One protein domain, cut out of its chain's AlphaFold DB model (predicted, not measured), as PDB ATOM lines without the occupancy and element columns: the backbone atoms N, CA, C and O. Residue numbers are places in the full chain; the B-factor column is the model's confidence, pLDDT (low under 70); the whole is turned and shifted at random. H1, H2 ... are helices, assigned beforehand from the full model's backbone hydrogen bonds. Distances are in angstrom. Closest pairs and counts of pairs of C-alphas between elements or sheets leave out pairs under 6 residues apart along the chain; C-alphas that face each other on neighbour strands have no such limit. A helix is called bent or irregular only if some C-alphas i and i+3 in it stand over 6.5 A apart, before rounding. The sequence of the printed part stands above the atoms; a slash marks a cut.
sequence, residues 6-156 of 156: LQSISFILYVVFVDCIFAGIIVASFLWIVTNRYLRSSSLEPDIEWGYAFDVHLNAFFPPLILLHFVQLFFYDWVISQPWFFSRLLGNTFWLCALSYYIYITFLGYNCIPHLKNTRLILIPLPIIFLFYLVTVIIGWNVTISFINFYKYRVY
ATOM      1  N   LEU A   6      20.530  27.059  -4.045       79.69
ATOM      2  CA  LEU A   6      20.267  25.646  -4.359       79.69
ATOM      3  C   LEU A   6      19.319  25.446  -5.555       79.69
ATOM      4  O   LEU A   6      19.483  24.501  -6.327       79.69
ATOM      5  N   GLN A   7      18.344  26.337  -5.735       77.56
ATOM      6  CA  GLN A   7      17.413  26.286  -6.862       77.56
ATOM      7  C   GLN A   7      18.105  26.705  -8.159       77.56
ATOM      8  O   GLN A   7      17.877  26.086  -9.192       77.56
ATOM      9  N   SER A   8      19.010  27.687  -8.100       79.81
ATOM     10  CA  SER A   8      19.847  28.063  -9.245       79.81
ATOM     11  C   SER A   8      20.757  26.913  -9.688       79.81
ATOM     12  O   SER A   8      20.851  26.640 -10.882       79.81
ATOM     13  N   ILE A   9      21.370  26.184  -8.747       83.31
ATOM     14  CA  ILE A   9      22.161  24.982  -9.068       83.31
ATOM     15  C   ILE A   9      21.278  23.899  -9.698       83.31
ATOM     16  O   ILE A   9      21.639  23.341 -10.732       83.31
ATOM     17  N   SER A  10      20.111  23.625  -9.113       83.56
ATOM     18  CA  SER A  10      19.181  22.609  -9.629       83.56
ATOM     19  C   SER A  10      18.691  22.945 -11.040       83.56
ATOM     20  O   SER A  10      18.615  22.064 -11.893       83.56
ATOM     21  N   PHE A  11      18.429  24.227 -11.311       81.94
ATOM     22  CA  PHE A  11      18.078  24.718 -12.641       81.94
ATOM     23  C   PHE A  11      19.204  24.480 -13.654       81.94
ATOM     24  O   PHE A  11      18.951  23.922 -14.717       81.94
ATOM     25  N   ILE A  12      20.451  24.826 -13.313       84.75
ATOM     26  CA  ILE A  12      21.607  24.594 -14.195       84.75
ATOM     27  C   ILE A  12      21.770  23.100 -14.497       84.75
ATOM     28  O   ILE A  12      21.951  22.727 -15.654       84.75
ATOM     29  N   LEU A  13      21.672  22.236 -13.481       86.75
ATOM     30  CA  LEU A  13      21.773  20.789 -13.673       86.75
ATOM     31  C   LEU A  13      20.668  20.265 -14.594       86.75
ATOM     32  O   LEU A  13      20.947  19.450 -15.470       86.75
ATOM     33  N   TYR A  14      19.437  20.753 -14.443       86.44
ATOM     34  CA  TYR A  14      18.336  20.372 -15.322       86.44
ATOM     35  C   TYR A  14      18.605  20.788 -16.775       86.44
ATOM     36  O   TYR A  14      18.499  19.958 -17.674       86.44
ATOM     37  N   VAL A  15      19.029  22.034 -17.004       86.06
ATOM     38  CA  VAL A  15      19.347  22.538 -18.351       86.06
ATOM     39  C   VAL A  15      20.467  21.718 -18.998       86.06
ATOM     40  O   VAL A  15      20.399  21.380 -20.176       86.06
ATOM     41  N   VAL A  16      21.492  21.337 -18.233       88.56
ATOM     42  CA  VAL A  16      22.597  20.522 -18.756       88.56
ATOM     43  C   VAL A  16      22.144  19.091 -19.046       88.56
ATOM     44  O   VAL A  16      22.308  18.608 -20.162       88.56
ATOM     45  N   PHE A  17      21.572  18.383 -18.076       89.38
ATOM     46  CA  PHE A  17      21.304  16.952 -18.245       89.38
ATOM     47  C   PHE A  17      20.059  16.663 -19.083       89.38
ATOM     48  O   PHE A  17      20.055  15.714 -19.867       89.38
ATOM     49  N   VAL A  18      19.007  17.464 -18.934       87.94
ATOM     50  CA  VAL A  18      17.735  17.236 -19.623       87.94
ATOM     51  C   VAL A  18      17.713  17.979 -20.952       87.94
ATOM     52  O   VAL A  18      17.552  17.354 -22.001       87.94
ATOM     53  N   ASP A  19      17.915  19.295 -20.927       85.44
ATOM     54  CA  ASP A  19      17.711  20.115 -22.127       85.44
ATOM     55  C   ASP A  19      18.876  20.009 -23.122       85.44
ATOM     56  O   ASP A  19      18.646  20.083 -24.326       85.44
ATOM     57  N   CYS A  20      20.107  19.787 -22.651       89.69
ATOM     58  CA  CYS A  20      21.272  19.590 -23.516       89.69
ATOM     59  C   CYS A  20      21.541  18.102 -23.789       89.69
ATOM     60  O   CYS A  20      21.443  17.658 -24.929       89.69
ATOM     61  N   ILE A  21      21.828  17.283 -22.770       93.56
ATOM     62  CA  ILE A  21      22.248  15.890 -23.011       93.56
ATOM     63  C   ILE A  21      21.094  15.011 -23.504       93.56
ATOM     64  O   ILE A  21      21.212  14.381 -24.555       93.56
ATOM     65  N   PHE A  22      19.977  14.945 -22.776       93.19
ATOM     66  CA  PHE A  22      18.876  14.048 -23.143       93.19
ATOM     67  C   PHE A  22      18.209  14.457 -24.462       93.19
ATOM     68  O   PHE A  22      18.071  13.626 -25.364       93.19
ATOM     69  N   ALA A  23      17.853  15.738 -24.621       92.31
ATOM     70  CA  ALA A  23      17.329  16.227 -25.895       92.31
ATOM     71  C   ALA A  23      18.360  16.074 -27.026       92.31
ATOM     72  O   ALA A  23      17.998  15.691 -28.139       92.31
ATOM     73  N   GLY A  24      19.646  16.284 -26.734       93.31
ATOM     74  CA  GLY A  24      20.736  16.098 -27.680       93.31
ATOM     75  C   GLY A  24      20.877  14.675 -28.187       93.31
ATOM     76  O   GLY A  24      21.020  14.481 -29.389       93.31
ATOM     77  N   ILE A  25      20.747  13.666 -27.324       95.25
ATOM     78  CA  ILE A  25      20.751  12.255 -27.740       95.25
ATOM     79  C   ILE A  25      19.602  11.978 -28.719       95.25
ATOM     80  O   ILE A  25      19.808  11.307 -29.735       95.25
ATOM     81  N   ILE A  26      18.406  12.509 -28.448       96.00
ATOM     82  CA  ILE A  26      17.234  12.337 -29.320       96.00
ATOM     83  C   ILE A  26      17.474  13.017 -30.671       96.00
ATOM     84  O   ILE A  26      17.305  12.388 -31.718       96.00
ATOM     85  N   VAL A  27      17.891  14.285 -30.660       94.12
ATOM     86  CA  VAL A  27      18.100  15.069 -31.883       94.12
ATOM     87  C   VAL A  27      19.260  14.514 -32.707       94.12
ATOM     88  O   VAL A  27      19.113  14.359 -33.917       94.12
ATOM     89  N   ALA A  28      20.374  14.149 -32.073       94.69
ATOM     90  CA  ALA A  28      21.515  13.529 -32.736       94.69
ATOM     91  C   ALA A  28      21.123  12.203 -33.388       94.69
ATOM     92  O   ALA A  28      21.430  11.989 -34.556       94.69
ATOM     93  N   SER A  29      20.372  11.347 -32.689       95.06
ATOM     94  CA  SER A  29      19.901  10.071 -33.245       95.06
ATOM     95  C   SER A  29      18.955  10.278 -34.429       95.06
ATOM     96  O   SER A  29      19.077   9.600 -35.448       95.06
ATOM     97  N   PHE A  30      18.041  11.246 -34.330       95.06
ATOM     98  CA  PHE A  30      17.141  11.598 -35.424       95.06
ATOM     99  C   PHE A  30      17.904  12.125 -36.646       95.06
ATOM    100  O   PHE A  30      17.717  11.619 -37.753       95.06
ATOM    101  N   LEU A  31      18.789  13.108 -36.457       93.25
ATOM    102  CA  LEU A  31      19.580  13.692 -37.541       93.25
ATOM    103  C   LEU A  31      20.530  12.667 -38.156       93.25
ATOM    104  O   LEU A  31      20.650  12.614 -39.376       93.25
ATOM    105  N   TRP A  32      21.143  11.807 -37.347       94.62
ATOM    106  CA  TRP A  32      21.973  10.700 -37.811       94.62
ATOM    107  C   TRP A  32      21.201   9.764 -38.753       94.62
ATOM    108  O   TRP A  32      21.661   9.493 -39.865       94.62
ATOM    109  N   ILE A  33      19.982   9.354 -38.375       93.69
ATOM    110  CA  ILE A  33      19.103   8.533 -39.227       93.69
ATOM    111  C   ILE A  33      18.740   9.274 -40.517       93.69
ATOM    112  O   ILE A  33      18.860   8.712 -41.608       93.69
ATOM    113  N   VAL A  34      18.285  10.526 -40.412       92.25
ATOM    114  CA  VAL A  34      17.870  11.328 -41.573       92.25
ATOM    115  C   VAL A  34      19.029  11.494 -42.551       92.25
ATOM    116  O   VAL A  34      18.844  11.362 -43.761       92.25
ATOM    117  N   THR A  35      20.228  11.736 -42.037       90.94
ATOM    118  CA  THR A  35      21.373  12.081 -42.870       90.94
ATOM    119  C   THR A  35      21.925  10.862 -43.598       90.94
ATOM    120  O   THR A  35      22.078  10.906 -44.819       90.94
ATOM    121  N   ASN A  36      22.099   9.737 -42.899       91.69
ATOM    122  CA  ASN A  36      22.552   8.489 -43.519       91.69
ATOM    123  C   ASN A  36      21.525   7.900 -44.498       91.69
ATOM    124  O   ASN A  36      21.906   7.242 -45.466       91.69
ATOM    125  N   ARG A  37      20.225   8.153 -44.287       89.38
ATOM    126  CA  ARG A  37      19.165   7.633 -45.160       89.38
ATOM    127  C   ARG A  37      18.867   8.510 -46.375       89.38
ATOM    128  O   ARG A  37      18.573   7.961 -47.433       89.38
ATOM    129  N   TYR A  38      18.893   9.836 -46.233       88.06
ATOM    130  CA  TYR A  38      18.359  10.752 -47.253       88.06
ATOM    131  C   TYR A  38      19.365  11.759 -47.815       88.06
ATOM    132  O   TYR A  38      19.140  12.272 -48.910       88.06
ATOM    133  N   LEU A  39      20.440  12.078 -47.088       88.19
ATOM    134  CA  LEU A  39      21.365  13.155 -47.470       88.19
ATOM    135  C   LEU A  39      22.677  12.634 -48.068       88.19
ATOM    136  O   LEU A  39      23.413  13.406 -48.675       88.19
ATOM    137  N   ARG A  40      22.982  11.342 -47.941       89.00
ATOM    138  CA  ARG A  40      24.213  10.763 -48.489       89.00
ATOM    139  C   ARG A  40      24.178  10.704 -50.021       89.00
ATOM    140  O   ARG A  40      23.172  10.314 -50.611       89.00
ATOM    141  N   SER A  41      25.280  11.092 -50.666       84.25
ATOM    142  CA  SER A  41      25.393  11.147 -52.128       84.25
ATOM    143  C   SER A  41      25.485   9.758 -52.764       84.25
ATOM    144  O   SER A  41      24.903   9.535 -53.827       84.25
ATOM    145  N   SER A  42      26.183   8.824 -52.118       82.94
ATOM    146  CA  SER A  42      26.313   7.433 -52.563       82.94
ATOM    147  C   SER A  42      26.283   6.466 -51.380       82.94
ATOM    148  O   SER A  42      26.727   6.797 -50.288       82.94
ATOM    149  N   SER A  43      25.801   5.237 -51.571       78.19
ATOM    150  CA  SER A  43      25.908   4.174 -50.555       78.19
ATOM    151  C   SER A  43      27.336   3.659 -50.346       78.19
ATOM    152  O   SER A  43      27.565   2.895 -49.417       78.19
ATOM    153  N   LEU A  44      28.275   4.060 -51.209       82.94
ATOM    154  CA  LEU A  44      29.696   3.713 -51.118       82.94
ATOM    155  C   LEU A  44      30.491   4.679 -50.226       82.94
ATOM    156  O   LEU A  44      31.624   4.377 -49.861       82.94
ATOM    157  N   GLU A  45      29.932   5.851 -49.922       85.19
ATOM    158  CA  GLU A  45      30.562   6.835 -49.042       85.19
ATOM    159  C   GLU A  45      30.384   6.430 -47.573       85.19
ATOM    160  O   GLU A  45      29.364   5.824 -47.231       85.19
ATOM    161  N   PRO A  46      31.350   6.767 -46.699       86.00
ATOM    162  CA  PRO A  46      31.276   6.411 -45.291       86.00
ATOM    163  C   PRO A  46      30.052   7.037 -44.614       86.00
ATOM    164  O   PRO A  46      29.669   8.176 -44.898       86.00
ATOM    165  N   ASP A  47      29.461   6.276 -43.696       88.94
ATOM    166  CA  ASP A  47      28.366   6.736 -42.849       88.94
ATOM    167  C   ASP A  47      28.827   7.891 -41.957       88.94
ATOM    168  O   ASP A  47      29.973   7.946 -41.509       88.94
ATOM    169  N   ILE A  48      27.904   8.795 -41.641       92.56
ATOM    170  CA  ILE A  48      28.146   9.775 -40.588       92.56
ATOM    171  C   ILE A  48      28.184   9.058 -39.250       92.56
ATOM    172  O   ILE A  48      27.282   8.284 -38.920       92.56
ATOM    173  N   GLU A  49      29.191   9.383 -38.454       93.94
ATOM    174  CA  GLU A  49      29.303   8.915 -37.084       93.94
ATOM    175  C   GLU A  49      28.242   9.570 -36.197       93.94
ATOM    176  O   GLU A  49      28.027  10.783 -36.230       93.94
ATOM    177  N   TRP A  50      27.601   8.782 -35.335       95.62
ATOM    178  CA  TRP A  50      26.645   9.323 -34.366       95.62
ATOM    179  C   TRP A  50      27.285  10.391 -33.461       95.62
ATOM    180  O   TRP A  50      26.656  11.403 -33.157       95.62
ATOM    181  N   GLY A  51      28.565  10.212 -33.104       95.12
ATOM    182  CA  GLY A  51      29.332  11.189 -32.328       95.12
ATOM    183  C   GLY A  51      29.452  12.549 -33.019       95.12
ATOM    184  O   GLY A  51      29.352  13.576 -32.355       95.12
ATOM    185  N   TYR A  52      29.555  12.570 -34.351       94.75
ATOM    186  CA  TYR A  52      29.542  13.811 -35.122       94.75
ATOM    187  C   TYR A  52      28.173  14.499 -35.067       94.75
ATOM    188  O   TYR A  52      28.085  15.705 -34.847       94.75
ATOM    189  N   ALA A  53      27.084  13.738 -35.218       95.44
ATOM    190  CA  ALA A  53      25.732  14.290 -35.118       95.44
ATOM    191  C   ALA A  53      25.459  14.906 -33.733       95.44
ATOM    192  O   ALA A  53      24.782  15.931 -33.627       95.44
ATOM    193  N   PHE A  54      26.012  14.295 -32.684       96.00
ATOM    194  CA  PHE A  54      25.947  14.811 -31.322       96.00
ATOM    195  C   PHE A  54      26.822  16.058 -31.120       96.00
ATOM    196  O   PHE A  54      26.354  17.026 -30.527       96.00
ATOM    197  N   ASP A  55      28.036  16.098 -31.677       96.31
ATOM    198  CA  ASP A  55      28.889  17.295 -31.658       96.31
ATOM    199  C   ASP A  55      28.220  18.494 -32.356       96.31
ATOM    200  O   ASP A  55      28.167  19.598 -31.812       96.31
ATOM    201  N   VAL A  56      27.593  18.275 -33.519       96.19
ATOM    202  CA  VAL A  56      26.815  19.319 -34.207       96.19
ATOM    203  C   VAL A  56      25.671  19.836 -33.327       96.19
ATOM    204  O   VAL A  56      25.450  21.047 -33.283       96.19
ATOM    205  N   HIS A  57      24.964  18.961 -32.601       96.00
ATOM    206  CA  HIS A  57      23.937  19.381 -31.643       96.00
ATOM    207  C   HIS A  57      24.520  20.268 -30.534       96.00
ATOM    208  O   HIS A  57      23.975  21.341 -30.273       96.00
ATOM    209  N   LEU A  58      25.632  19.858 -29.914       94.62
ATOM    210  CA  LEU A  58      26.278  20.626 -28.845       94.62
ATOM    211  C   LEU A  58      26.710  22.016 -29.330       94.62
ATOM    212  O   LEU A  58      26.431  23.020 -28.673       94.62
ATOM    213  N   ASN A  59      27.311  22.088 -30.518       94.88
ATOM    214  CA  ASN A  59      27.714  23.350 -31.138       94.88
ATOM    215  C   ASN A  59      26.503  24.239 -31.474       94.88
ATOM    216  O   ASN A  59      26.538  25.455 -31.266       94.88
ATOM    217  N   ALA A  60      25.401  23.649 -31.946       95.44
ATOM    218  CA  ALA A  60      24.162  24.366 -32.243       95.44
ATOM    219  C   ALA A  60      23.386  24.806 -30.991       95.44
ATOM    220  O   ALA A  60      22.621  25.770 -31.063       95.44
ATOM    221  N   PHE A  61      23.571  24.140 -29.848       94.81
ATOM    222  CA  PHE A  61      22.893  24.452 -28.587       94.81
ATOM    223  C   PHE A  61      23.456  25.699 -27.887       94.81
ATOM    224  O   PHE A  61      22.754  26.348 -27.107       94.81
ATOM    225  N   PHE A  62      24.692  26.095 -28.199       91.38
ATOM    226  CA  PHE A  62      25.354  27.218 -27.535       91.38
ATOM    227  C   PHE A  62      24.638  28.577 -27.713       91.38
ATOM    228  O   PHE A  62      24.407  29.255 -26.705       91.38
ATOM    229  N   PRO A  63      24.202  28.999 -28.922       91.81
ATOM    230  CA  PRO A  63      23.449  30.246 -29.067       91.81
ATOM    231  C   PRO A  63      22.101  30.253 -28.316       91.81
ATOM    232  O   PRO A  63      21.859  31.222 -27.593       91.81
ATOM    233  N   PRO A  64      21.234  29.218 -28.403       93.06
ATOM    234  CA  PRO A  64      20.038  29.120 -27.559       93.06
ATOM    235  C   PRO A  64      20.324  29.164 -26.059       93.06
ATOM    236  O   PRO A  64      19.576  29.803 -25.319       93.06
ATOM    237  N   LEU A  65      21.403  28.519 -25.602       90.81
ATOM    238  CA  LEU A  65      21.803  28.554 -24.199       90.81
ATOM    239  C   LEU A  65      22.051  29.999 -23.752       90.81
ATOM    240  O   LEU A  65      21.426  30.461 -22.802       90.81
ATOM    241  N   ILE A  66      22.892  30.746 -24.469       90.94
ATOM    242  CA  ILE A  66      23.180  32.148 -24.134       90.94
ATOM    243  C   ILE A  66      21.921  33.007 -24.245       90.94
ATOM    244  O   ILE A  66      21.589  33.768 -23.332       90.94
ATOM    245  N   LEU A  67      21.206  32.903 -25.360       92.44
ATOM    246  CA  LEU A  67      20.108  33.809 -25.655       92.44
ATOM    247  C   LEU A  67      18.928  33.604 -24.695       92.44
ATOM    248  O   LEU A  67      18.421  34.576 -24.140       92.44
ATOM    249  N   LEU A  68      18.515  32.353 -24.473       90.81
ATOM    250  CA  LEU A  68      17.328  32.039 -23.677       90.81
ATOM    251  C   LEU A  68      17.642  31.941 -22.175       90.81
ATOM    252  O   LEU A  68      16.861  32.414 -21.350       90.81
ATOM    253  N   HIS A  69      18.791  31.367 -21.800       85.88
ATOM    254  CA  HIS A  69      19.106  31.068 -20.395       85.88
ATOM    255  C   HIS A  69      20.009  32.112 -19.725       85.88
ATOM    256  O   HIS A  69      20.125  32.106 -18.503       85.88
ATOM    257  N   PHE A  70      20.615  33.038 -20.473       85.69
ATOM    258  CA  PHE A  70      21.347  34.165 -19.884       85.69
ATOM    259  C   PHE A  70      20.675  35.498 -20.209       85.69
ATOM    260  O   PHE A  70      20.224  36.201 -19.306       85.69
ATOM    261  N   VAL A  71      20.563  35.837 -21.496       88.62
ATOM    262  CA  VAL A  71      20.075  37.156 -21.926       88.62
ATOM    263  C   VAL A  71      18.590  37.326 -21.596       88.62
ATOM    264  O   VAL A  71      18.210  38.259 -20.892       88.62
ATOM    265  N   GLN A  72      17.733  36.416 -22.050       88.25
ATOM    266  CA  GLN A  72      16.286  36.529 -21.859       88.25
ATOM    267  C   GLN A  72      15.873  36.457 -20.383       88.25
ATOM    268  O   GLN A  72      14.978  37.197 -19.973       88.25
ATOM    269  N   LEU A  73      16.539  35.627 -19.569       84.50
ATOM    270  CA  LEU A  73      16.297  35.572 -18.123       84.50
ATOM    271  C   LEU A  73      16.670  36.884 -17.417       84.50
ATOM    272  O   LEU A  73      15.943  37.303 -16.517       84.50
ATOM    273  N   PHE A  74      17.726  37.576 -17.855       84.62
ATOM    274  CA  PHE A  74      18.090  38.890 -17.316       84.62
ATOM    275  C   PHE A  74      16.996  39.943 -17.562       84.62
ATOM    276  O   PHE A  74      16.613  40.682 -16.654       84.62
ATOM    277  N   PHE A  75      16.423  39.974 -18.770       84.06
ATOM    278  CA  PHE A  75      15.340  40.901 -19.125       84.06
ATOM    279  C   PHE A  75      13.949  40.447 -18.651       84.06
ATOM    280  O   PHE A  75      12.968  41.177 -18.841       84.06
ATOM    281  N   TYR A  76      13.837  39.259 -18.047       85.31
ATOM    282  CA  TYR A  76      12.544  38.653 -17.754       85.31
ATOM    283  C   TYR A  76      11.698  39.488 -16.791       85.31
ATOM    284  O   TYR A  76      10.576  39.866 -17.130       85.31
ATOM    285  N   ASP A  77      12.236  39.797 -15.609       82.19
ATOM    286  CA  ASP A  77      11.477  40.500 -14.570       82.19
ATOM    287  C   ASP A  77      11.112  41.929 -15.006       82.19
ATOM    288  O   ASP A  77      10.025  42.411 -14.697       82.19
ATOM    289  N   TRP A  78      11.991  42.576 -15.778       82.19
ATOM    290  CA  TRP A  78      11.874  43.983 -16.159       82.19
ATOM    291  C   TRP A  78      10.924  44.215 -17.331       82.19
ATOM    292  O   TRP A  78      10.114  45.137 -17.298       82.19
ATOM    293  N   VAL A  79      11.035  43.398 -18.382       86.50
ATOM    294  CA  VAL A  79      10.347  43.652 -19.655       86.50
ATOM    295  C   VAL A  79       9.431  42.498 -20.028       86.50
ATOM    296  O   VAL A  79       8.267  42.732 -20.336       86.50
ATOM    297  N   ILE A  80       9.908  41.253 -20.001       85.62
ATOM    298  CA  ILE A  80       9.204  40.129 -20.648       85.62
ATOM    299  C   ILE A  80       7.995  39.640 -19.838       85.62
ATOM    300  O   ILE A  80       7.033  39.143 -20.425       85.62
ATOM    301  N   SER A  81       8.019  39.802 -18.515       86.62
ATOM    302  CA  SER A  81       6.926  39.412 -17.615       86.62
ATOM    303  C   SER A  81       5.683  40.308 -17.719       86.62
ATOM    304  O   SER A  81       4.607  39.924 -17.261       86.62
ATOM    305  N   GLN A  82       5.814  41.492 -18.326       87.62
ATOM    306  CA  GLN A  82       4.747  42.485 -18.397       87.62
ATOM    307  C   GLN A  82       3.663  42.087 -19.421       87.62
ATOM    308  O   GLN A  82       3.960  41.436 -20.426       87.62
ATOM    309  N   PRO A  83       2.396  42.509 -19.229       85.94
ATOM    310  CA  PRO A  83       1.276  42.130 -20.103       85.94
ATOM    311  C   PRO A  83       1.271  42.853 -21.463       85.94
ATOM    312  O   PRO A  83       0.358  42.666 -22.273       85.94
ATOM    313  N   TRP A  84       2.257  43.713 -21.718       89.25
ATOM    314  CA  TRP A  84       2.309  44.565 -22.897       89.25
ATOM    315  C   TRP A  84       2.586  43.776 -24.177       89.25
ATOM    316  O   TRP A  84       3.272  42.753 -24.184       89.25
ATOM    317  N   PHE A  85       2.103  44.302 -25.306       90.62
ATOM    318  CA  PHE A  85       2.392  43.728 -26.623       90.62
ATOM    319  C   PHE A  85       3.900  43.652 -26.900       90.62
ATOM    320  O   PHE A  85       4.382  42.622 -27.365       90.62
ATOM    321  N   PHE A  86       4.645  44.703 -26.546       90.50
ATOM    322  CA  PHE A  86       6.094  44.762 -26.740       90.50
ATOM    323  C   PHE A  86       6.836  43.628 -26.015       90.50
ATOM    324  O   PHE A  86       7.717  43.001 -26.593       90.50
ATOM    325  N   SER A  87       6.426  43.299 -24.790       90.31
ATOM    326  CA  SER A  87       6.989  42.201 -23.995       90.31
ATOM    327  C   SER A  87       6.813  40.842 -24.670       90.31
ATOM    328  O   SER A  87       7.742  40.032 -24.693       90.31
ATOM    329  N   ARG A  88       5.640  40.609 -25.273       91.75
ATOM    330  CA  ARG A  88       5.352  39.393 -26.048       91.75
ATOM    331  C   ARG A  88       6.175  39.333 -27.326       91.75
ATOM    332  O   ARG A  88       6.756  38.293 -27.620       91.75
ATOM    333  N   LEU A  89       6.240  40.444 -28.059       93.19
ATOM    334  CA  LEU A  89       7.010  40.550 -29.294       93.19
ATOM    335  C   LEU A  89       8.490  40.260 -29.031       93.19
ATOM    336  O   LEU A  89       9.069  39.394 -29.679       93.19
ATOM    337  N   LEU A  90       9.079  40.922 -28.034       93.00
ATOM    338  CA  LEU A  90      10.480  40.754 -27.663       93.00
ATOM    339  C   LEU A  90      10.774  39.326 -27.182       93.00
ATOM    340  O   LEU A  90      11.704  38.693 -27.675       93.00
ATOM    341  N   GLY A  91       9.955  38.787 -26.270       92.38
ATOM    342  CA  GLY A  91      10.118  37.422 -25.764       92.38
ATOM    343  C   GLY A  91      10.026  36.369 -26.871       92.38
ATOM    344  O   GLY A  91      10.892  35.505 -26.979       92.38
ATOM    345  N   ASN A  92       9.022  36.473 -27.744       94.75
ATOM    346  CA  ASN A  92       8.864  35.559 -28.876       94.75
ATOM    347  C   ASN A  92       9.972  35.748 -29.930       94.75
ATOM    348  O   ASN A  92      10.355  34.781 -30.583       94.75
ATOM    349  N   THR A  93      10.530  36.957 -30.070       95.25
ATOM    350  CA  THR A  93      11.669  37.225 -30.965       95.25
ATOM    351  C   THR A  93      12.940  36.549 -30.460       95.25
ATOM    352  O   THR A  93      13.664  35.968 -31.262       95.25
ATOM    353  N   PHE A  94      13.195  36.536 -29.145       94.75
ATOM    354  CA  PHE A  94      14.295  35.744 -28.581       94.75
ATOM    355  C   PHE A  94      14.147  34.258 -28.930       94.75
ATOM    356  O   PHE A  94      15.091  33.654 -29.430       94.75
ATOM    357  N   TRP A  95      12.952  33.683 -28.773       94.75
ATOM    358  CA  TRP A  95      12.689  32.297 -29.179       94.75
ATOM    359  C   TRP A  95      12.921  32.052 -30.672       94.75
ATOM    360  O   TRP A  95      13.595  31.088 -31.037       94.75
ATOM    361  N   LEU A  96      12.412  32.939 -31.531       96.69
ATOM    362  CA  LEU A  96      12.620  32.851 -32.974       96.69
ATOM    363  C   LEU A  96      14.112  32.892 -33.322       96.69
ATOM    364  O   LEU A  96      14.582  32.045 -34.082       96.69
ATOM    365  N   CYS A  97      14.863  33.837 -32.753       96.31
ATOM    366  CA  CYS A  97      16.299  33.965 -32.977       96.31
ATOM    367  C   CYS A  97      17.053  32.721 -32.495       96.31
ATOM    368  O   CYS A  97      17.833  32.165 -33.261       96.31
ATOM    369  N   ALA A  98      16.798  32.246 -31.272       95.75
ATOM    370  CA  ALA A  98      17.460  31.063 -30.721       95.75
ATOM    371  C   ALA A  98      17.249  29.826 -31.600       95.75
ATOM    372  O   ALA A  98      18.217  29.181 -32.001       95.75
ATOM    373  N   LEU A  99      15.996  29.522 -31.950       96.06
ATOM    374  CA  LEU A  99      15.676  28.373 -32.797       96.06
ATOM    375  C   LEU A  99      16.257  28.530 -34.207       96.06
ATOM    376  O   LEU A  99      16.774  27.564 -34.766       96.06
ATOM    377  N   SER A 100      16.237  29.746 -34.761       97.12
ATOM    378  CA  SER A 100      16.833  30.016 -36.073       97.12
ATOM    379  C   SER A 100      18.340  29.776 -36.069       97.12
ATOM    380  O   SER A 100      18.853  29.117 -36.971       97.12
ATOM    381  N   TYR A 101      19.046  30.248 -35.035       96.25
ATOM    382  CA  TYR A 101      20.473  29.984 -34.864       96.25
ATOM    383  C   TYR A 101      20.754  28.494 -34.703       96.25
ATOM    384  O   TYR A 101      21.641  27.979 -35.377       96.25
ATOM    385  N   TYR A 102      19.982  27.793 -33.874       96.88
ATOM    386  CA  TYR A 102      20.137  26.352 -33.688       96.88
ATOM    387  C   TYR A 102      20.041  25.599 -35.026       96.88
ATOM    388  O   TYR A 102      20.930  24.821 -35.379       96.88
ATOM    389  N   ILE A 103      18.998  25.870 -35.819       96.62
ATOM    390  CA  ILE A 103      18.796  25.222 -37.123       96.62
ATOM    391  C   ILE A 103      19.914  25.602 -38.103       96.62
ATOM    392  O   ILE A 103      20.425  24.740 -38.817       96.62
ATOM    393  N   TYR A 104      20.321  26.872 -38.128       96.56
ATOM    394  CA  TYR A 104      21.355  27.350 -39.041       96.56
ATOM    395  C   TYR A 104      22.737  26.759 -38.734       96.56
ATOM    396  O   TYR A 104      23.418  26.309 -39.652       96.56
ATOM    397  N   ILE A 105      23.140  26.703 -37.462       96.19
ATOM    398  CA  ILE A 105      24.407  26.077 -37.057       96.19
ATOM    399  C   ILE A 105      24.369  24.569 -37.310       96.19
ATOM    400  O   ILE A 105      25.350  24.014 -37.800       96.19
ATOM    401  N   THR A 106      23.221  23.920 -37.082       96.44
ATOM    402  CA  THR A 106      23.035  22.509 -37.449       96.44
ATOM    403  C   THR A 106      23.267  22.311 -38.948       96.44
ATOM    404  O   THR A 106      24.077  21.476 -39.342       96.44
ATOM    405  N   PHE A 107      22.615  23.114 -39.796       96.12
ATOM    406  CA  PHE A 107      22.829  23.090 -41.243       96.12
ATOM    407  C   PHE A 107      24.300  23.307 -41.610       96.12
ATOM    408  O   PHE A 107      24.830  22.557 -42.427       96.12
ATOM    409  N   LEU A 108      24.959  24.295 -40.998       95.19
ATOM    410  CA  LEU A 108      26.359  24.605 -41.265       95.19
ATOM    411  C   LEU A 108      27.271  23.418 -40.943       95.19
ATOM    412  O   LEU A 108      28.129  23.101 -41.760       95.19
ATOM    413  N   GLY A 109      27.044  22.736 -39.815       95.19
ATOM    414  CA  GLY A 109      27.777  21.526 -39.439       95.19
ATOM    415  C   GLY A 109      27.721  20.473 -40.546       95.19
ATOM    416  O   GLY A 109      28.742  20.137 -41.139       95.19
ATOM    417  N   TYR A 110      26.519  20.040 -40.928       94.00
ATOM    418  CA  TYR A 110      26.367  19.026 -41.978       94.00
ATOM    419  C   TYR A 110      26.823  19.508 -43.365       94.00
ATOM    420  O   TYR A 110      27.310  18.710 -44.160       94.00
ATOM    421  N   ASN A 111      26.719  20.801 -43.679       93.75
ATOM    422  CA  ASN A 111      27.142  21.337 -44.974       93.75
ATOM    423  C   ASN A 111      28.669  21.337 -45.177       93.75
ATOM    424  O   ASN A 111      29.128  21.460 -46.311       93.75
ATOM    425  N   CYS A 112      29.457  21.173 -44.112       91.38
ATOM    426  CA  CYS A 112      30.907  21.002 -44.207       91.38
ATOM    427  C   CYS A 112      31.322  19.600 -44.690       91.38
ATOM    428  O   CYS A 112      32.484  19.410 -45.049       91.38
ATOM    429  N   ILE A 113      30.411  18.618 -44.709       91.19
ATOM    430  CA  ILE A 113      30.709  17.253 -45.161       91.19
ATOM    431  C   ILE A 113      30.501  17.161 -46.683       91.19
ATOM    432  O   ILE A 113      29.363  17.231 -47.149       91.19
ATOM    433  N   PRO A 114      31.563  16.931 -47.479       86.06
ATOM    434  CA  PRO A 114      31.494  17.004 -48.944       86.06
ATOM    435  C   PRO A 114      30.633  15.904 -49.589       86.06
ATOM    436  O   PRO A 114      30.132  16.074 -50.697       86.06
ATOM    437  N   HIS A 115      30.444  14.784 -48.894       88.12
ATOM    438  CA  HIS A 115      29.679  13.621 -49.353       88.12
ATOM    439  C   HIS A 115      28.165  13.743 -49.080       88.12
ATOM    440  O   HIS A 115      27.371  12.898 -49.498       88.12
ATOM    441  N   LEU A 116      27.728  14.810 -48.401       88.62
ATOM    442  CA  LEU A 116      26.309  15.090 -48.200       88.62
ATOM    443  C   LEU A 116      25.761  15.999 -49.292       88.62
ATOM    444  O   LEU A 116      26.271  17.082 -49.567       88.62
ATOM    445  N   LYS A 117      24.653  15.572 -49.889       88.62
ATOM    446  CA  LYS A 117      23.856  16.342 -50.841       88.62
ATOM    447  C   LYS A 117      22.548  16.766 -50.194       88.62
ATOM    448  O   LYS A 117      22.070  16.162 -49.243       88.62
ATOM    449  N   ASN A 118      21.945  17.822 -50.734       88.06
ATOM    450  CA  ASN A 118      20.646  18.334 -50.288       88.06
ATOM    451  C   ASN A 118      20.576  18.693 -48.790       88.06
ATOM    452  O   ASN A 118      19.492  18.721 -48.213       88.06
ATOM    453  N   THR A 119      21.702  19.065 -48.172       90.50
ATOM    454  CA  THR A 119      21.785  19.536 -46.772       90.50
ATOM    455  C   THR A 119      20.820  20.686 -46.474       90.50
ATOM    456  O   THR A 119      20.366  20.841 -45.345       90.50
ATOM    457  N   ARG A 120      20.406  21.440 -47.503       90.62
ATOM    458  CA  ARG A 120      19.362  22.479 -47.440       90.62
ATOM    459  C   ARG A 120      18.035  21.989 -46.846       90.62
ATOM    460  O   ARG A 120      17.297  22.808 -46.313       90.62
ATOM    461  N   LEU A 121      17.735  20.687 -46.891       91.19
ATOM    462  CA  LEU A 121      16.550  20.112 -46.238       91.19
ATOM    463  C   LEU A 121      16.551  20.343 -44.717       91.19
ATOM    464  O   LEU A 121      15.486  20.482 -44.123       91.19
ATOM    465  N   ILE A 122      17.727  20.476 -44.095       93.38
ATOM    466  CA  ILE A 122      17.870  20.798 -42.665       93.38
ATOM    467  C   ILE A 122      17.297  22.189 -42.343       93.38
ATOM    468  O   ILE A 122      16.893  22.427 -41.212       93.38
ATOM    469  N   LEU A 123      17.194  23.093 -43.326       94.62
ATOM    470  CA  LEU A 123      16.644  24.443 -43.153       94.62
ATOM    471  C   LEU A 123      15.108  24.495 -43.227       94.62
ATOM    472  O   LEU A 123      14.532  25.529 -42.898       94.62
ATOM    473  N   ILE A 124      14.423  23.412 -43.620       94.06
ATOM    474  CA  ILE A 124      12.948  23.356 -43.716       94.06
ATOM    475  C   ILE A 124      12.224  23.774 -42.421       94.06
ATOM    476  O   ILE A 124      11.175  24.411 -42.518       94.06
ATOM    477  N   PRO A 125      12.732  23.487 -41.209       94.50
ATOM    478  CA  PRO A 125      12.090  23.950 -39.985       94.50
ATOM    479  C   PRO A 125      12.080  25.480 -39.814       94.50
ATOM    480  O   PRO A 125      11.219  25.975 -39.094       94.50
ATOM    481  N   LEU A 126      12.956  26.250 -40.484       95.06
ATOM    482  CA  LEU A 126      13.003  27.722 -40.374       95.06
ATOM    483  C   LEU A 126      11.677  28.420 -40.738       95.06
ATOM    484  O   LEU A 126      11.157  29.175 -39.915       95.06
ATOM    485  N   PRO A 127      11.077  28.201 -41.925       95.81
ATOM    486  CA  PRO A 127       9.778  28.791 -42.236       95.81
ATOM    487  C   PRO A 127       8.678  28.319 -41.276       95.81
ATOM    488  O   PRO A 127       7.787  29.100 -40.949       95.81
ATOM    489  N   ILE A 128       8.751  27.085 -40.765       95.75
ATOM    490  CA  ILE A 128       7.770  26.556 -39.805       95.75
ATOM    491  C   ILE A 128       7.851  27.318 -38.475       95.75
ATOM    492  O   ILE A 128       6.820  27.759 -37.967       95.75
ATOM    493  N   ILE A 129       9.055  27.538 -37.932       95.75
ATOM    494  CA  ILE A 129       9.217  28.314 -36.691       95.75
ATOM    495  C   ILE A 129       8.847  29.789 -36.881       95.75
ATOM    496  O   ILE A 129       8.328  30.409 -35.956       95.75
ATOM    497  N   PHE A 130       9.056  30.348 -38.076       96.06
ATOM    498  CA  PHE A 130       8.646  31.714 -38.385       96.06
ATOM    499  C   PHE A 130       7.119  31.847 -38.411       96.06
ATOM    500  O   PHE A 130       6.566  32.767 -37.813       96.06
ATOM    501  N   LEU A 131       6.421  30.893 -39.034       96.44
ATOM    502  CA  LEU A 131       4.959  30.836 -38.995       96.44
ATOM    503  C   LEU A 131       4.449  30.660 -37.562       96.44
ATOM    504  O   LEU A 131       3.530  31.368 -37.153       96.44
ATOM    505  N   PHE A 132       5.070  29.774 -36.782       94.94
ATOM    506  CA  PHE A 132       4.732  29.595 -35.371       94.94
ATOM    507  C   PHE A 132       4.891  30.899 -34.576       94.94
ATOM    508  O   PHE A 132       3.987  31.270 -33.833       94.94
ATOM    509  N   TYR A 133       5.981  31.642 -34.793       95.38
ATOM    510  CA  TYR A 133       6.200  32.961 -34.196       95.38
ATOM    511  C   TYR A 133       5.087  33.964 -34.547       95.38
ATOM    512  O   TYR A 133       4.581  34.660 -33.667       95.38
ATOM    513  N   LEU A 134       4.659  34.029 -35.812       95.69
ATOM    514  CA  LEU A 134       3.556  34.913 -36.207       95.69
ATOM    515  C   LEU A 134       2.262  34.541 -35.477       95.69
ATOM    516  O   LEU A 134       1.579  35.414 -34.942       95.69
ATOM    517  N   VAL A 135       1.956  33.244 -35.399       95.94
ATOM    518  CA  VAL A 135       0.779  32.725 -34.691       95.94
ATOM    519  C   VAL A 135       0.823  33.091 -33.207       95.94
ATOM    520  O   VAL A 135      -0.173  33.587 -32.676       95.94
ATOM    521  N   THR A 136       1.962  32.910 -32.531       94.19
ATOM    522  CA  THR A 136       2.067  33.230 -31.099       94.19
ATOM    523  C   THR A 136       1.895  34.725 -30.837       94.19
ATOM    524  O   THR A 136       1.235  35.104 -29.870       94.19
ATOM    525  N   VAL A 137       2.420  35.588 -31.714       93.06
ATOM    526  CA  VAL A 137       2.242  37.044 -31.614       93.06
ATOM    527  C   VAL A 137       0.781  37.449 -31.841       93.06
ATOM    528  O   VAL A 137       0.259  38.240 -31.055       93.06
ATOM    529  N   ILE A 138       0.104  36.890 -32.853       93.75
ATOM    530  CA  ILE A 138      -1.300  37.207 -33.182       93.75
ATOM    531  C   ILE A 138      -2.249  36.793 -32.052       93.75
ATOM    532  O   ILE A 138      -3.122  37.566 -31.668       93.75
ATOM    533  N   ILE A 139      -2.063  35.597 -31.490       94.38
ATOM    534  CA  ILE A 139      -2.888  35.082 -30.383       94.38
ATOM    535  C   ILE A 139      -2.572  35.811 -29.061       94.38
ATOM    536  O   ILE A 139      -3.333  35.738 -28.099       94.38
ATOM    537  N   GLY A 140      -1.457  36.545 -28.996       90.75
ATOM    538  CA  GLY A 140      -1.008  37.211 -27.777       90.75
ATOM    539  C   GLY A 140      -0.378  36.251 -26.765       90.75
ATOM    540  O   GLY A 140      -0.330  36.560 -25.573       90.75
ATOM    541  N   TRP A 141       0.134  35.107 -27.222       91.06
ATOM    542  CA  TRP A 141       0.824  34.135 -26.382       91.06
ATOM    543  C   TRP A 141       2.312  34.491 -26.225       91.06
ATOM    544  O   TRP A 141       3.038  34.637 -27.209       91.06
ATOM    545  N   ASN A 142       2.779  34.617 -24.978       91.75
ATOM    546  CA  ASN A 142       4.200  34.757 -24.646       91.75
ATOM    547  C   ASN A 142       4.805  33.392 -24.288       91.75
ATOM    548  O   ASN A 142       4.590  32.887 -23.182       91.75
ATOM    549  N   VAL A 143       5.598  32.827 -25.199       89.50
ATOM    550  CA  VAL A 143       6.220  31.501 -25.022       89.50
ATOM    551  C   VAL A 143       7.148  31.478 -23.803       89.50
ATOM    552  O   VAL A 143       7.172  30.508 -23.049       89.50
ATOM    553  N   THR A 144       7.845  32.588 -23.543       88.75
ATOM    554  CA  THR A 144       8.752  32.745 -22.394       88.75
ATOM    555  C   THR A 144       8.054  32.519 -21.060       88.75
ATOM    556  O   THR A 144       8.587  31.834 -20.192       88.75
ATOM    557  N   ILE A 145       6.855  33.084 -20.893       87.00
ATOM    558  CA  ILE A 145       6.100  32.983 -19.639       87.00
ATOM    559  C   ILE A 145       5.667  31.532 -19.415       87.00
ATOM    560  O   ILE A 145       5.819  31.011 -18.312       87.00
ATOM    561  N   SER A 146       5.192  30.853 -20.463       88.50
ATOM    562  CA  SER A 146       4.847  29.430 -20.388       88.50
ATOM    563  C   SER A 146       6.049  28.561 -20.020       88.50
ATOM    564  O   SER A 146       5.926  27.697 -19.155       88.50
ATOM    565  N   PHE A 147       7.214  28.821 -20.614       85.62
ATOM    566  CA  PHE A 147       8.440  28.073 -20.338       85.62
ATOM    567  C   PHE A 147       8.942  28.284 -18.903       85.62
ATOM    568  O   PHE A 147       9.279  27.337 -18.198       85.62
ATOM    569  N   ILE A 148       8.898  29.521 -18.411       84.75
ATOM    570  CA  ILE A 148       9.270  29.829 -17.026       84.75
ATOM    571  C   ILE A 148       8.292  29.210 -16.030       84.75
ATOM    572  O   ILE A 148       8.721  28.696 -15.000       84.75
ATOM    573  N   ASN A 149       6.992  29.217 -16.325       84.75
ATOM    574  CA  ASN A 149       6.003  28.545 -15.484       84.75
ATOM    575  C   ASN A 149       6.230  27.027 -15.444       84.75
ATOM    576  O   ASN A 149       6.102  26.428 -14.378       84.75
ATOM    577  N   PHE A 150       6.628  26.421 -16.567       83.19
ATOM    578  CA  PHE A 150       7.004  25.010 -16.623       83.19
ATOM    579  C   PHE A 150       8.191  24.694 -15.699       83.19
ATOM    580  O   PHE A 150       8.103  23.760 -14.903       83.19
ATOM    581  N   TYR A 151       9.259  25.500 -15.721       77.44
ATOM    582  CA  TYR A 151      10.378  25.302 -14.790       77.44
ATOM    583  C   TYR A 151      10.005  25.566 -13.342       77.44
ATOM    584  O   TYR A 151      10.426  24.816 -12.464       77.44
ATOM    585  N   LYS A 152       9.200  26.601 -13.072       77.88
ATOM    586  CA  LYS A 152       8.732  26.876 -11.710       77.88
ATOM    587  C   LYS A 152       8.017  25.665 -11.120       77.88
ATOM    588  O   LYS A 152       8.290  25.333  -9.985       77.88
ATOM    589  N   TYR A 153       7.185  24.978 -11.898       75.56
ATOM    590  CA  TYR A 153       6.467  23.785 -11.442       75.56
ATOM    591  C   TYR A 153       7.362  22.550 -11.204       75.56
ATOM    592  O   TYR A 153       6.937  21.594 -10.563       75.56
ATOM    593  N   ARG A 154       8.574  22.513 -11.771       69.25
ATOM    594  CA  ARG A 154       9.495  21.365 -11.658       69.25
ATOM    595  C   ARG A 154      10.619  21.577 -10.648       69.25
ATOM    596  O   ARG A 154      11.144  20.598 -10.131       69.25
ATOM    597  N   VAL A 155      11.014  22.829 -10.425       63.62
ATOM    598  CA  VAL A 155      12.129  23.209  -9.542       63.62
ATOM    599  C   VAL A 155      11.639  23.685  -8.165       63.62
ATOM    600  O   VAL A 155      12.414  23.641  -7.210       63.62
ATOM    601  N   TYR A 156      10.378  24.122  -8.048       50.75
ATOM    602  CA  TYR A 156       9.698  24.418  -6.777       50.75
ATOM    603  C   TYR A 156       8.649  23.353  -6.475       50.75
ATOM    604  O   TYR A 156       8.470  23.067  -5.273       50.75
TER     605      TYR A 156
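This is residues 6 to 156 of the 156 residues of the protein "Protein unc-50" of Bactrocera latifrons (UniProt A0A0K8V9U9). In a slab of long helices, H2 and H3 run side by side in opposite ways, H5 packs along H3 after short H4, and H1, the longest, crosses H2 at an angle. H6 runs crosswise at one end, from H3 towards the first residues of H1. The printed part has 151 residues with six named helices, H1 to H6, and no named strand: all helix. It is only just compact, close to loose, with a radius of gyration of the C-alphas of 17.5 A, and only just flat, spanning 56 by 37 by 20 A.

H1, residues 6 to 39, and H2, residues 50 to 80, form a helical hairpin at a steep tilt of 43 degrees; residues 20 to 32 and 50 to 61 alone touch, closest at the C-alphas of Ala 28 and Phe 54, 4.8 A. H2 and the hub H3, residues 85 to 111, form another, at a shallow tilt of 14 degrees; their closest C-alphas, of Ile 80 and Ser 87, are 4.5 A apart. H5, residues 125 to 139, touches H3 at a shallow tilt of 7 degrees, opposite ways, closest at the C-alphas of Ser 100 and Leu 126, 6.2 A. H4, residues 119 to 123, touches residues 103 to 111 of H3 alone, closest at the C-alphas of Phe 107 and Ile 122, 5.6 A. H6, residues 143 to 155, is about perpendicular to H3, 83 degrees, and touches it with residues 143 to 144 alone, closest at the C-alphas of Gly 91 and Thr 144, 5.9 A. Every O i to N i+4 pair is within hydrogen-bond range in H3, H5 and H6, against 26 of 30 in H1, 19 of 27 in H2 and 0 of 1 in H4, where 2 of 2 O i to N i+3 pairs are.

H1 spans 44.9 A from C-alpha 6 at (20.267, 25.646, -4.359). H2 spans 38.0 A and is irregular, C-alphas 74 and 77 being 7.3 A apart. H3 spans 38.1 A; H6 ends at C-alpha 155, (12.129, 23.209, -9.542).

The two C-alphas farthest apart, of Leu 44 and Pro 83, are 57.0 A apart. The printed part has no cut and no long link; residues 154 to 156 have pLDDT under 70.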